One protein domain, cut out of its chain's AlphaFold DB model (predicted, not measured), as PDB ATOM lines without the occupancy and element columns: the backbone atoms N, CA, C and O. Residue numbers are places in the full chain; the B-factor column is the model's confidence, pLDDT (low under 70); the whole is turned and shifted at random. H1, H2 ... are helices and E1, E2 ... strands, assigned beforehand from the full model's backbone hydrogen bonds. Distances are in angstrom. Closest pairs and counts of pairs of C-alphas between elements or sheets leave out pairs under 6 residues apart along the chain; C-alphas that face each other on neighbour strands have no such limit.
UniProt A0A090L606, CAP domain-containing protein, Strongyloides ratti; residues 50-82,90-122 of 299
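What this domain is: This is residues 50 to 82 and 90 to 122 of the 299 residues of the protein "CAP domain-containing protein" of Strongyloides ratti (UniProt A0A090L606). A strongly twisted antiparallel sheet, E3 E2 E1 E4 E5, has helix H1 along one face, making two layers. Residues 90 to 107, with no named element, pass the E3 edge and return to E4. The 66 printed residues, class mixed, run E1 E2 E3 H1 E4 E5, compact with radius of gyration of the C-alphas 11.5 A and spans of 34 by 25 by 15 A.

How they stand to each other: E1, residues 50 to 54, E2, 57 to 62, and E3, 65 to 67, form a meander, two hairpins in a row; N 52 and O 59 are 2.9 A apart, N 60 and O 67 2.8 A. H1, residues 70 to 81, is over E2, height over the sheet 7.6 A; every O i to N i+4 pair is within hydrogen-bond range. The closest C-alphas of E2 and H1, Tyr 60 and Ala 73, are 6.4 A apart. E4, residues 108 to 115, antiparallel to E1 with N 51 and O 112 2.9 A apart, bends by 56 degrees at residue 111; E5, 118 to 121, makes a hairpin with it, N 113 and O 120 2.8 A apart.

Where its parts are: E1 begins at C-alpha 50 (150.924, 138.410, 118.587); H1 spans 17.0 A, E4 20.3 A; E5 ends at C-alpha 121 (142.755, 133.408, 114.857).

The domain as a whole: Residues 83 to 89 are cut out, with C-alphas 82 and 90 15.0 A apart. Residues 99 to 104 have pLDDT under 70.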
ATOM      1  N   LYS A  50     151.335 139.713 118.055       94.62
ATOM      2  CA  LYS A  50     150.924 138.410 118.587       94.62
ATOM      3  C   LYS A  50     150.192 138.585 119.910       94.62
ATOM      4  O   LYS A  50     150.696 139.259 120.806       94.62
ATOM      5  N   TYR A  51     149.039 137.941 120.036       94.31
ATOM      6  CA  TYR A  51     148.161 138.017 121.197       94.31
ATOM      7  C   TYR A  51     148.260 136.735 122.005       94.31
ATOM      8  O   TYR A  51     147.794 135.674 121.576       94.31
ATOM      9  N   TYR A  52     148.848 136.839 123.186       92.44
ATOM     10  CA  TYR A  52     149.039 135.713 124.081       92.44
ATOM     11  C   TYR A  52     148.120 135.811 125.290       92.44
ATOM     12  O   TYR A  52     147.822 136.899 125.788       92.44
ATOM     13  N   ARG A  53     147.708 134.652 125.794       91.06
ATOM     14  CA  ARG A  53     147.120 134.499 127.124       91.06
ATOM     15  C   ARG A  53     148.154 133.880 128.053       91.06
ATOM     16  O   ARG A  53     148.834 132.937 127.651       91.06
ATOM     17  N   TYR A  54     148.240 134.373 129.281       87.19
ATOM     18  CA  TYR A  54     148.982 133.744 130.369       87.19
ATOM     19  C   TYR A  54     148.179 133.861 131.662       87.19
ATOM     20  O   TYR A  54     147.861 134.967 132.108       87.19
ATOM     21  N   SER A  55     147.850 132.710 132.259       83.25
ATOM     22  CA  SER A  55     146.895 132.641 133.367       83.25
ATOM     23  C   SER A  55     145.595 133.373 132.982       83.25
ATOM     24  O   SER A  55     144.997 133.068 131.951       83.25
ATOM     25  N   LEU A  56     145.174 134.366 133.765       86.12
ATOM     26  CA  LEU A  56     143.960 135.139 133.519       86.12
ATOM     27  C   LEU A  56     144.166 136.336 132.575       86.12
ATOM     28  O   LEU A  56     143.184 136.917 132.126       86.12
ATOM     29  N   LYS A  57     145.416 136.715 132.272       86.12
ATOM     30  CA  LYS A  57     145.749 137.987 131.612       86.12
ATOM     31  C   LYS A  57     146.152 137.807 130.153       86.12
ATOM     32  O   LYS A  57     146.819 136.837 129.788       86.12
ATOM     33  N   SER A  58     145.799 138.791 129.335       89.69
ATOM     34  CA  SER A  58     146.310 138.930 127.971       89.69
ATOM     35  C   SER A  58     147.567 139.796 127.945       89.69
ATOM     36  O   SER A  58     147.708 140.732 128.734       89.69
ATOM     37  N   PHE A  59     148.472 139.504 127.019       91.31
ATOM     38  CA  PHE A  59     149.579 140.390 126.678       91.31
ATOM     39  C   PHE A  59     149.888 140.298 125.184       91.31
ATOM     40  O   PHE A  59     149.571 139.312 124.511       91.31
ATOM     41  N   TYR A  60     150.524 141.341 124.669       93.50
ATOM     42  CA  TYR A  60     150.730 141.548 123.242       93.50
ATOM     43  C   TYR A  60     152.218 141.640 122.958       93.50
ATOM     44  O   TYR A  60     152.965 142.240 123.728       93.50
ATOM     45  N   TYR A  61     152.661 141.042 121.862       93.56
ATOM     46  CA  TYR A  61     154.057 141.061 121.450       93.56
ATOM     47  C   TYR A  61     154.181 141.628 120.041       93.56
ATOM     48  O   TYR A  61     153.553 141.118 119.118       93.56
ATOM     49  N   CYS A  62     155.011 142.654 119.879       94.19
ATOM     50  CA  CYS A  62     155.274 143.321 118.609       94.19
ATOM     51  C   CYS A  62     156.748 143.735 118.564       94.19
ATOM     52  O   CYS A  62     157.230 144.386 119.490       94.19
ATOM     53  N   ASN A  63     157.475 143.314 117.523       93.06
ATOM     54  CA  ASN A  63     158.866 143.700 117.241       93.06
ATOM     55  C   ASN A  63     159.794 143.799 118.482       93.06
ATOM     56  O   ASN A  63     160.383 144.840 118.760       93.06
ATOM     57  N   ASN A  64     159.928 142.707 119.245       90.81
ATOM     58  CA  ASN A  64     160.744 142.591 120.473       90.81
ATOM     59  C   ASN A  64     160.237 143.338 121.718       90.81
ATOM     60  O   ASN A  64     160.891 143.268 122.765       90.81
ATOM     61  N   TYR A  65     159.073 143.974 121.645       93.19
ATOM     62  CA  TYR A  65     158.400 144.577 122.787       93.19
ATOM     63  C   TYR A  65     157.152 143.795 123.186       93.19
ATOM     64  O   TYR A  65     156.452 143.210 122.359       93.19
ATOM     65  N   SER A  66     156.893 143.795 124.486       93.12
ATOM     66  CA  SER A  66     155.732 143.211 125.133       93.12
ATOM     67  C   SER A  66     154.911 144.299 125.804       93.12
ATOM     68  O   SER A  66     155.469 145.186 126.454       93.12
ATOM     69  N   PHE A  67     153.595 144.202 125.662       93.62
ATOM     70  CA  PHE A  67     152.621 145.192 126.101       93.62
ATOM     71  C   PHE A  67     151.505 144.504 126.884       93.62
ATOM     72  O   PHE A  67     151.122 143.378 126.566       93.62
ATOM     73  N   PHE A  68     150.940 145.204 127.864       91.19
ATOM     74  CA  PHE A  68     149.711 144.785 128.555       91.19
ATOM     75  C   PHE A  68     148.481 145.584 128.106       91.19
ATOM     76  O   PHE A  68     147.360 145.243 128.466       91.19
ATOM     77  N   ASN A  69     148.684 146.613 127.281       93.25
ATOM     78  CA  ASN A  69     147.634 147.393 126.644       93.25
ATOM     79  C   ASN A  69     147.650 147.119 125.131       93.25
ATOM     80  O   ASN A  69     148.701 147.200 124.493       93.25
ATOM     81  N   GLU A  70     146.495 146.761 124.565       94.56
ATOM     82  CA  GLU A  70     146.372 146.443 123.137       94.56
ATOM     83  C   GLU A  70     146.631 147.671 122.257       94.56
ATOM     84  O   GLU A  70     147.308 147.571 121.237       94.56
ATOM     85  N   ILE A  71     146.130 148.835 122.673       96.56
ATOM     86  CA  ILE A  71     146.245 150.093 121.932       96.56
ATOM     87  C   ILE A  71     147.716 150.499 121.817       96.56
ATOM     88  O   ILE A  71     148.153 150.860 120.730       96.56
ATOM     89  N   ASP A  72     148.508 150.368 122.885       97.38
ATOM     90  CA  ASP A  72     149.952 150.644 122.830       97.38
ATOM     91  C   ASP A  72     150.678 149.720 121.836       97.38
ATOM     92  O   ASP A  72     151.525 150.172 121.060       97.38
ATOM     93  N   ALA A  73     150.317 148.432 121.807       96.56
ATOM     94  CA  ALA A  73     150.902 147.468 120.876       96.56
ATOM     95  C   ALA A  73     150.549 147.784 119.412       96.56
ATOM     96  O   ALA A  73     151.417 147.715 118.537       96.56
ATOM     97  N   LEU A  74     149.291 148.156 119.147       97.38
ATOM     98  CA  LEU A  74     148.815 148.546 117.816       97.38
ATOM     99  C   LEU A  74     149.407 149.885 117.368       97.38
ATOM    100  O   LEU A  74     149.847 150.008 116.227       97.38
ATOM    101  N   ASN A  75     149.508 150.866 118.265       97.19
ATOM    102  CA  ASN A  75     150.183 152.132 117.988       97.19
ATOM    103  C   ASN A  75     151.647 151.896 117.607       97.19
ATOM    104  O   ASN A  75     152.129 152.478 116.636       97.19
ATOM    105  N   TYR A  76     152.342 150.994 118.309       96.88
ATOM    106  CA  TYR A  76     153.707 150.630 117.947       96.88
ATOM    107  C   TYR A  76     153.784 149.911 116.593       96.88
ATOM    108  O   TYR A  76     154.636 150.251 115.774       96.88
ATOM    109  N   TYR A  77     152.869 148.981 116.311       96.62
ATOM    110  CA  TYR A  77     152.752 148.354 114.990       96.62
ATOM    111  C   TYR A  77     152.590 149.401 113.876       96.62
ATOM    112  O   TYR A  77     153.320 149.378 112.884       96.62
ATOM    113  N   HIS A  78     151.686 150.368 114.045       95.56
ATOM    114  CA  HIS A  78     151.474 151.432 113.063       95.56
ATOM    115  C   HIS A  78     152.689 152.359 112.932       95.56
ATOM    116  O   HIS A  78     153.056 152.724 111.815       95.56
ATOM    117  N   TYR A  79     153.362 152.677 114.039       95.94
ATOM    118  CA  TYR A  79     154.616 153.433 114.033       95.94
ATOM    119  C   TYR A  79     155.706 152.732 113.206       95.94
ATOM    120  O   TYR A  79     156.378 153.382 112.400       95.94
ATOM    121  N   LEU A  80     155.847 151.407 113.322       94.44
ATOM    122  CA  LEU A  80     156.836 150.634 112.559       94.44
ATOM    123  C   LEU A  80     156.609 150.704 111.044       94.44
ATOM    124  O   LEU A  80     157.580 150.693 110.285       94.44
ATOM    125  N   TYR A  81     155.360 150.868 110.608       93.38
ATOM    126  CA  TYR A  81     154.988 151.071 109.205       93.38
ATOM    127  C   TYR A  81     154.896 152.539 108.772       93.38
ATOM    128  O   TYR A  81     154.680 152.813 107.595       93.38
ATOM    129  N   SER A  82     155.060 153.492 109.689       93.62
ATOM    130  CA  SER A  82     154.990 154.918 109.362       93.62
ATOM    131  C   SER A  82     156.212 155.390 108.564       93.62
ATOM    132  O   SER A  82     157.300 154.818 108.674       93.62
ATOM    133  N   LYS A  90     166.053 152.657 117.824       88.25
ATOM    134  CA  LYS A  90     166.244 153.342 119.112       88.25
ATOM    135  C   LYS A  90     164.932 153.709 119.795       88.25
ATOM    136  O   LYS A  90     164.926 153.956 121.000       88.25
ATOM    137  N   TYR A  91     163.828 153.728 119.052       91.62
ATOM    138  CA  TYR A  91     162.521 154.055 119.600       91.62
ATOM    139  C   TYR A  91     162.089 153.062 120.692       91.62
ATOM    140  O   TYR A  91     162.081 151.839 120.505       91.62
ATOM    141  N   LYS A  92     161.699 153.611 121.846       93.69
ATOM    142  CA  LYS A  92     161.063 152.868 122.935       93.69
ATOM    143  C   LYS A  92     159.561 153.173 122.908       93.69
ATOM    144  O   LYS A  92     159.186 154.295 123.246       93.69
ATOM    145  N   PRO A  93     158.703 152.207 122.542       95.38
ATOM    146  CA  PRO A  93     157.266 152.428 122.518       95.38
ATOM    147  C   PRO A  93     156.692 152.623 123.919       95.38
ATOM    148  O   PRO A  93     157.163 152.026 124.894       95.38
ATOM    149  N   ASN A  94     155.640 153.436 124.001       95.50
ATOM    150  CA  ASN A  94     154.864 153.600 125.224       95.50
ATOM    151  C   ASN A  94     154.315 152.248 125.704       95.50
ATOM    152  O   ASN A  94     153.928 151.413 124.891       95.50
ATOM    153  N   GLY A  95     154.344 152.003 127.016       92.38
ATOM    154  CA  GLY A  95     153.883 150.742 127.612       92.38
ATOM    155  C   GLY A  95     154.689 149.486 127.231       92.38
ATOM    156  O   GLY A  95     154.416 148.405 127.755       92.38
ATOM    157  N   GLY A  96     155.688 149.601 126.348       92.81
ATOM    158  CA  GLY A  96     156.464 148.482 125.834       92.81
ATOM    159  C   GLY A  96     157.647 148.103 126.723       92.81
ATOM    160  O   GLY A  96     158.479 148.933 127.099       92.81
ATOM    161  N   THR A  97     157.779 146.807 126.992       90.88
ATOM    162  CA  THR A  97     158.903 146.210 127.733       90.88
ATOM    163  C   THR A  97     159.650 145.203 126.862       90.88
ATOM    164  O   THR A  97     159.040 144.508 126.058       90.88
ATOM    165  N   LYS A  98     160.982 145.123 126.957       86.56
ATOM    166  CA  LYS A  98     161.757 144.233 126.077       86.56
ATOM    167  C   LYS A  98     161.525 142.747 126.396       86.56
ATOM    168  O   LYS A  98     161.561 142.329 127.548       86.56
ATOM    169  N   LYS A  99     161.403 141.971 125.316       69.38
ATOM    170  CA  LYS A  99     161.257 140.513 125.118       69.38
ATOM    171  C   LYS A  99     161.545 139.534 126.273       69.38
ATOM    172  O   LYS A  99     160.831 138.539 126.393       69.38
ATOM    173  N   TRP A 100     162.610 139.725 127.053       58.41
ATOM    174  CA  TRP A 100     163.201 138.670 127.897       58.41
ATOM    175  C   TRP A 100     162.257 138.089 128.961       58.41
ATOM    176  O   TRP A 100     162.446 136.949 129.383       58.41
ATOM    177  N   THR A 101     161.221 138.823 129.361       60.28
ATOM    178  CA  THR A 101     160.234 138.371 130.351       60.28
ATOM    179  C   THR A 101     159.191 137.414 129.778       60.28
ATOM    180  O   THR A 101     158.782 136.486 130.465       60.28
ATOM    181  N   VAL A 102     158.780 137.580 128.518       61.06
ATOM    182  CA  VAL A 102     157.626 136.855 127.954       61.06
ATOM    183  C   VAL A 102     157.935 135.403 127.591       61.06
ATOM    184  O   VAL A 102     157.097 134.525 127.788       61.06
ATOM    185  N   TYR A 103     159.139 135.117 127.093       64.06
ATOM    186  CA  TYR A 103     159.512 133.755 126.686       64.06
ATOM    187  C   TYR A 103     159.698 132.812 127.879       64.06
ATOM    188  O   TYR A 103     159.564 131.603 127.709       64.06
ATOM    189  N   LYS A 104     159.929 133.371 129.075       69.94
ATOM    190  CA  LYS A 104     160.009 132.644 130.348       69.94
ATOM    191  C   LYS A 104     158.641 132.310 130.952       69.94
ATOM    192  O   LYS A 104     158.586 131.567 131.921       69.94
ATOM    193  N   LEU A 105     157.546 132.854 130.410       76.69
ATOM    194  CA  LEU A 105     156.204 132.535 130.891       76.69
ATOM    195  C   LEU A 105     155.799 131.153 130.376       76.69
ATOM    196  O   LEU A 105     155.434 130.999 129.206       76.69
ATOM    197  N   GLU A 106     155.891 130.151 131.245       82.50
ATOM    198  CA  GLU A 106     155.329 128.823 131.003       82.50
ATOM    199  C   GLU A 106     153.799 128.892 130.905       82.50
ATOM    200  O   GLU A 106     153.169 129.799 131.439       82.50
ATOM    201  N   ASN A 107     153.179 127.924 130.227       87.19
ATOM    202  CA  ASN A 107     151.716 127.831 130.105       87.19
ATOM    203  C   ASN A 107     151.049 129.085 129.494       87.19
ATOM    204  O   ASN A 107     149.917 129.432 129.831       87.19
ATOM    205  N   ARG A 108     151.734 129.759 128.567       90.19
ATOM    206  CA  ARG A 108     151.113 130.747 127.675       90.19
ATOM    207  C   ARG A 108     150.602 130.079 126.399       90.19
ATOM    208  O   ARG A 108     151.170 129.081 125.967       90.19
ATOM    209  N   TYR A 109     149.609 130.674 125.748       92.44
ATOM    210  CA  TYR A 109     149.195 130.266 124.402       92.44
ATOM    211  C   TYR A 109     148.880 131.470 123.517       92.44
ATOM    212  O   TYR A 109     148.351 132.482 123.983       92.44
ATOM    213  N   LEU A 110     149.230 131.359 122.235       92.44
ATOM    214  CA  LEU A 110     148.818 132.292 121.192       92.44
ATOM    215  C   LEU A 110     147.342 132.025 120.868       92.44
ATOM    216  O   LEU A 110     146.926 130.871 120.788       92.44
ATOM    217  N   PHE A 111     146.541 133.077 120.712       92.44
ATOM    218  CA  PHE A 111     145.140 132.924 120.296       92.44
ATOM    219  C   PHE A 111     144.761 133.817 119.114       92.44
ATOM    220  O   PHE A 111     143.797 133.520 118.405       92.44
ATOM    221  N   ARG A 112     145.522 134.886 118.858       93.62
ATOM    222  CA  ARG A 112     145.258 135.833 117.772       93.62
ATOM    223  C   ARG A 112     146.553 136.466 117.261       93.62
ATOM    224  O   ARG A 112     147.532 136.598 117.994       93.62
ATOM    225  N   GLU A 113     146.551 136.872 116.002       95.06
ATOM    226  CA  GLU A 113     147.551 137.753 115.404       95.06
ATOM    227  C   GLU A 113     146.844 138.947 114.752       95.06
ATOM    228  O   GLU A 113     145.765 138.782 114.187       95.06
ATOM    229  N   TYR A 114     147.441 140.135 114.832       95.62
ATOM    230  CA  TYR A 114     147.091 141.276 113.989       95.62
ATOM    231  C   TYR A 114     148.211 141.479 112.979       95.62
ATOM    232  O   TYR A 114     149.367 141.671 113.365       95.62
ATOM    233  N   SER A 115     147.879 141.377 111.700       94.31
ATOM    234  CA  SER A 115     148.840 141.436 110.605       94.31
ATOM    235  C   SER A 115     148.165 141.955 109.345       94.31
ATOM    236  O   SER A 115     146.980 141.705 109.142       94.31
ATOM    237  N   GLY A 116     148.862 142.735 108.519       90.50
ATOM    238  CA  GLY A 116     148.268 143.243 107.272       90.50
ATOM    239  C   GLY A 116     146.965 144.032 107.488       90.50
ATOM    240  O   GLY A 116     146.090 144.040 106.629       90.50
ATOM    241  N   LYS A 117     146.823 144.680 108.654       88.12
ATOM    242  CA  LYS A 117     145.607 145.377 109.120       88.12
ATOM    243  C   LYS A 117     144.385 144.484 109.392       88.12
ATOM    244  O   LYS A 117     143.282 145.000 109.564       88.12
ATOM    245  N   MET A 118     144.569 143.172 109.477       92.75
ATOM    246  CA  MET A 118     143.521 142.192 109.752       92.75
ATOM    247  C   MET A 118     143.841 141.360 110.995       92.75
ATOM    248  O   MET A 118     145.000 141.200 111.383       92.75
ATOM    249  N   TYR A 119     142.797 140.816 111.621       92.25
ATOM    250  CA  TYR A 119     142.924 139.874 112.728       92.25
ATOM    251  C   TYR A 119     142.809 138.436 112.230       92.25
ATOM    252  O   TYR A 119     141.884 138.096 111.497       92.25
ATOM    253  N   TYR A 120     143.702 137.578 112.710       93.00
ATOM    254  CA  TYR A 120     143.721 136.154 112.405       93.00
ATOM    255  C   TYR A 120     143.658 135.345 113.693       93.00
ATOM    256  O   TYR A 120     144.444 135.570 114.615       93.00
ATOM    257  N   PHE A 121     142.759 134.368 113.758       92.94
ATOM    258  CA  PHE A 121     142.755 133.408 114.857       92.94
ATOM    259  C   PHE A 121     143.972 132.486 114.747       92.94
ATOM    260  O   PHE A 121     144.242 131.908 113.695       92.94
ATOM    261  N   LYS A 122     144.722 132.365 115.843       91.88
ATOM    262  CA  LYS A 122     145.940 131.545 115.949       91.88
ATOM    263  C   LYS A 122     145.875 130.646 117.176       91.88
ATOM    264  O   LYS A 122     146.807 130.585 117.963       91.88
TER     265      LYS A 122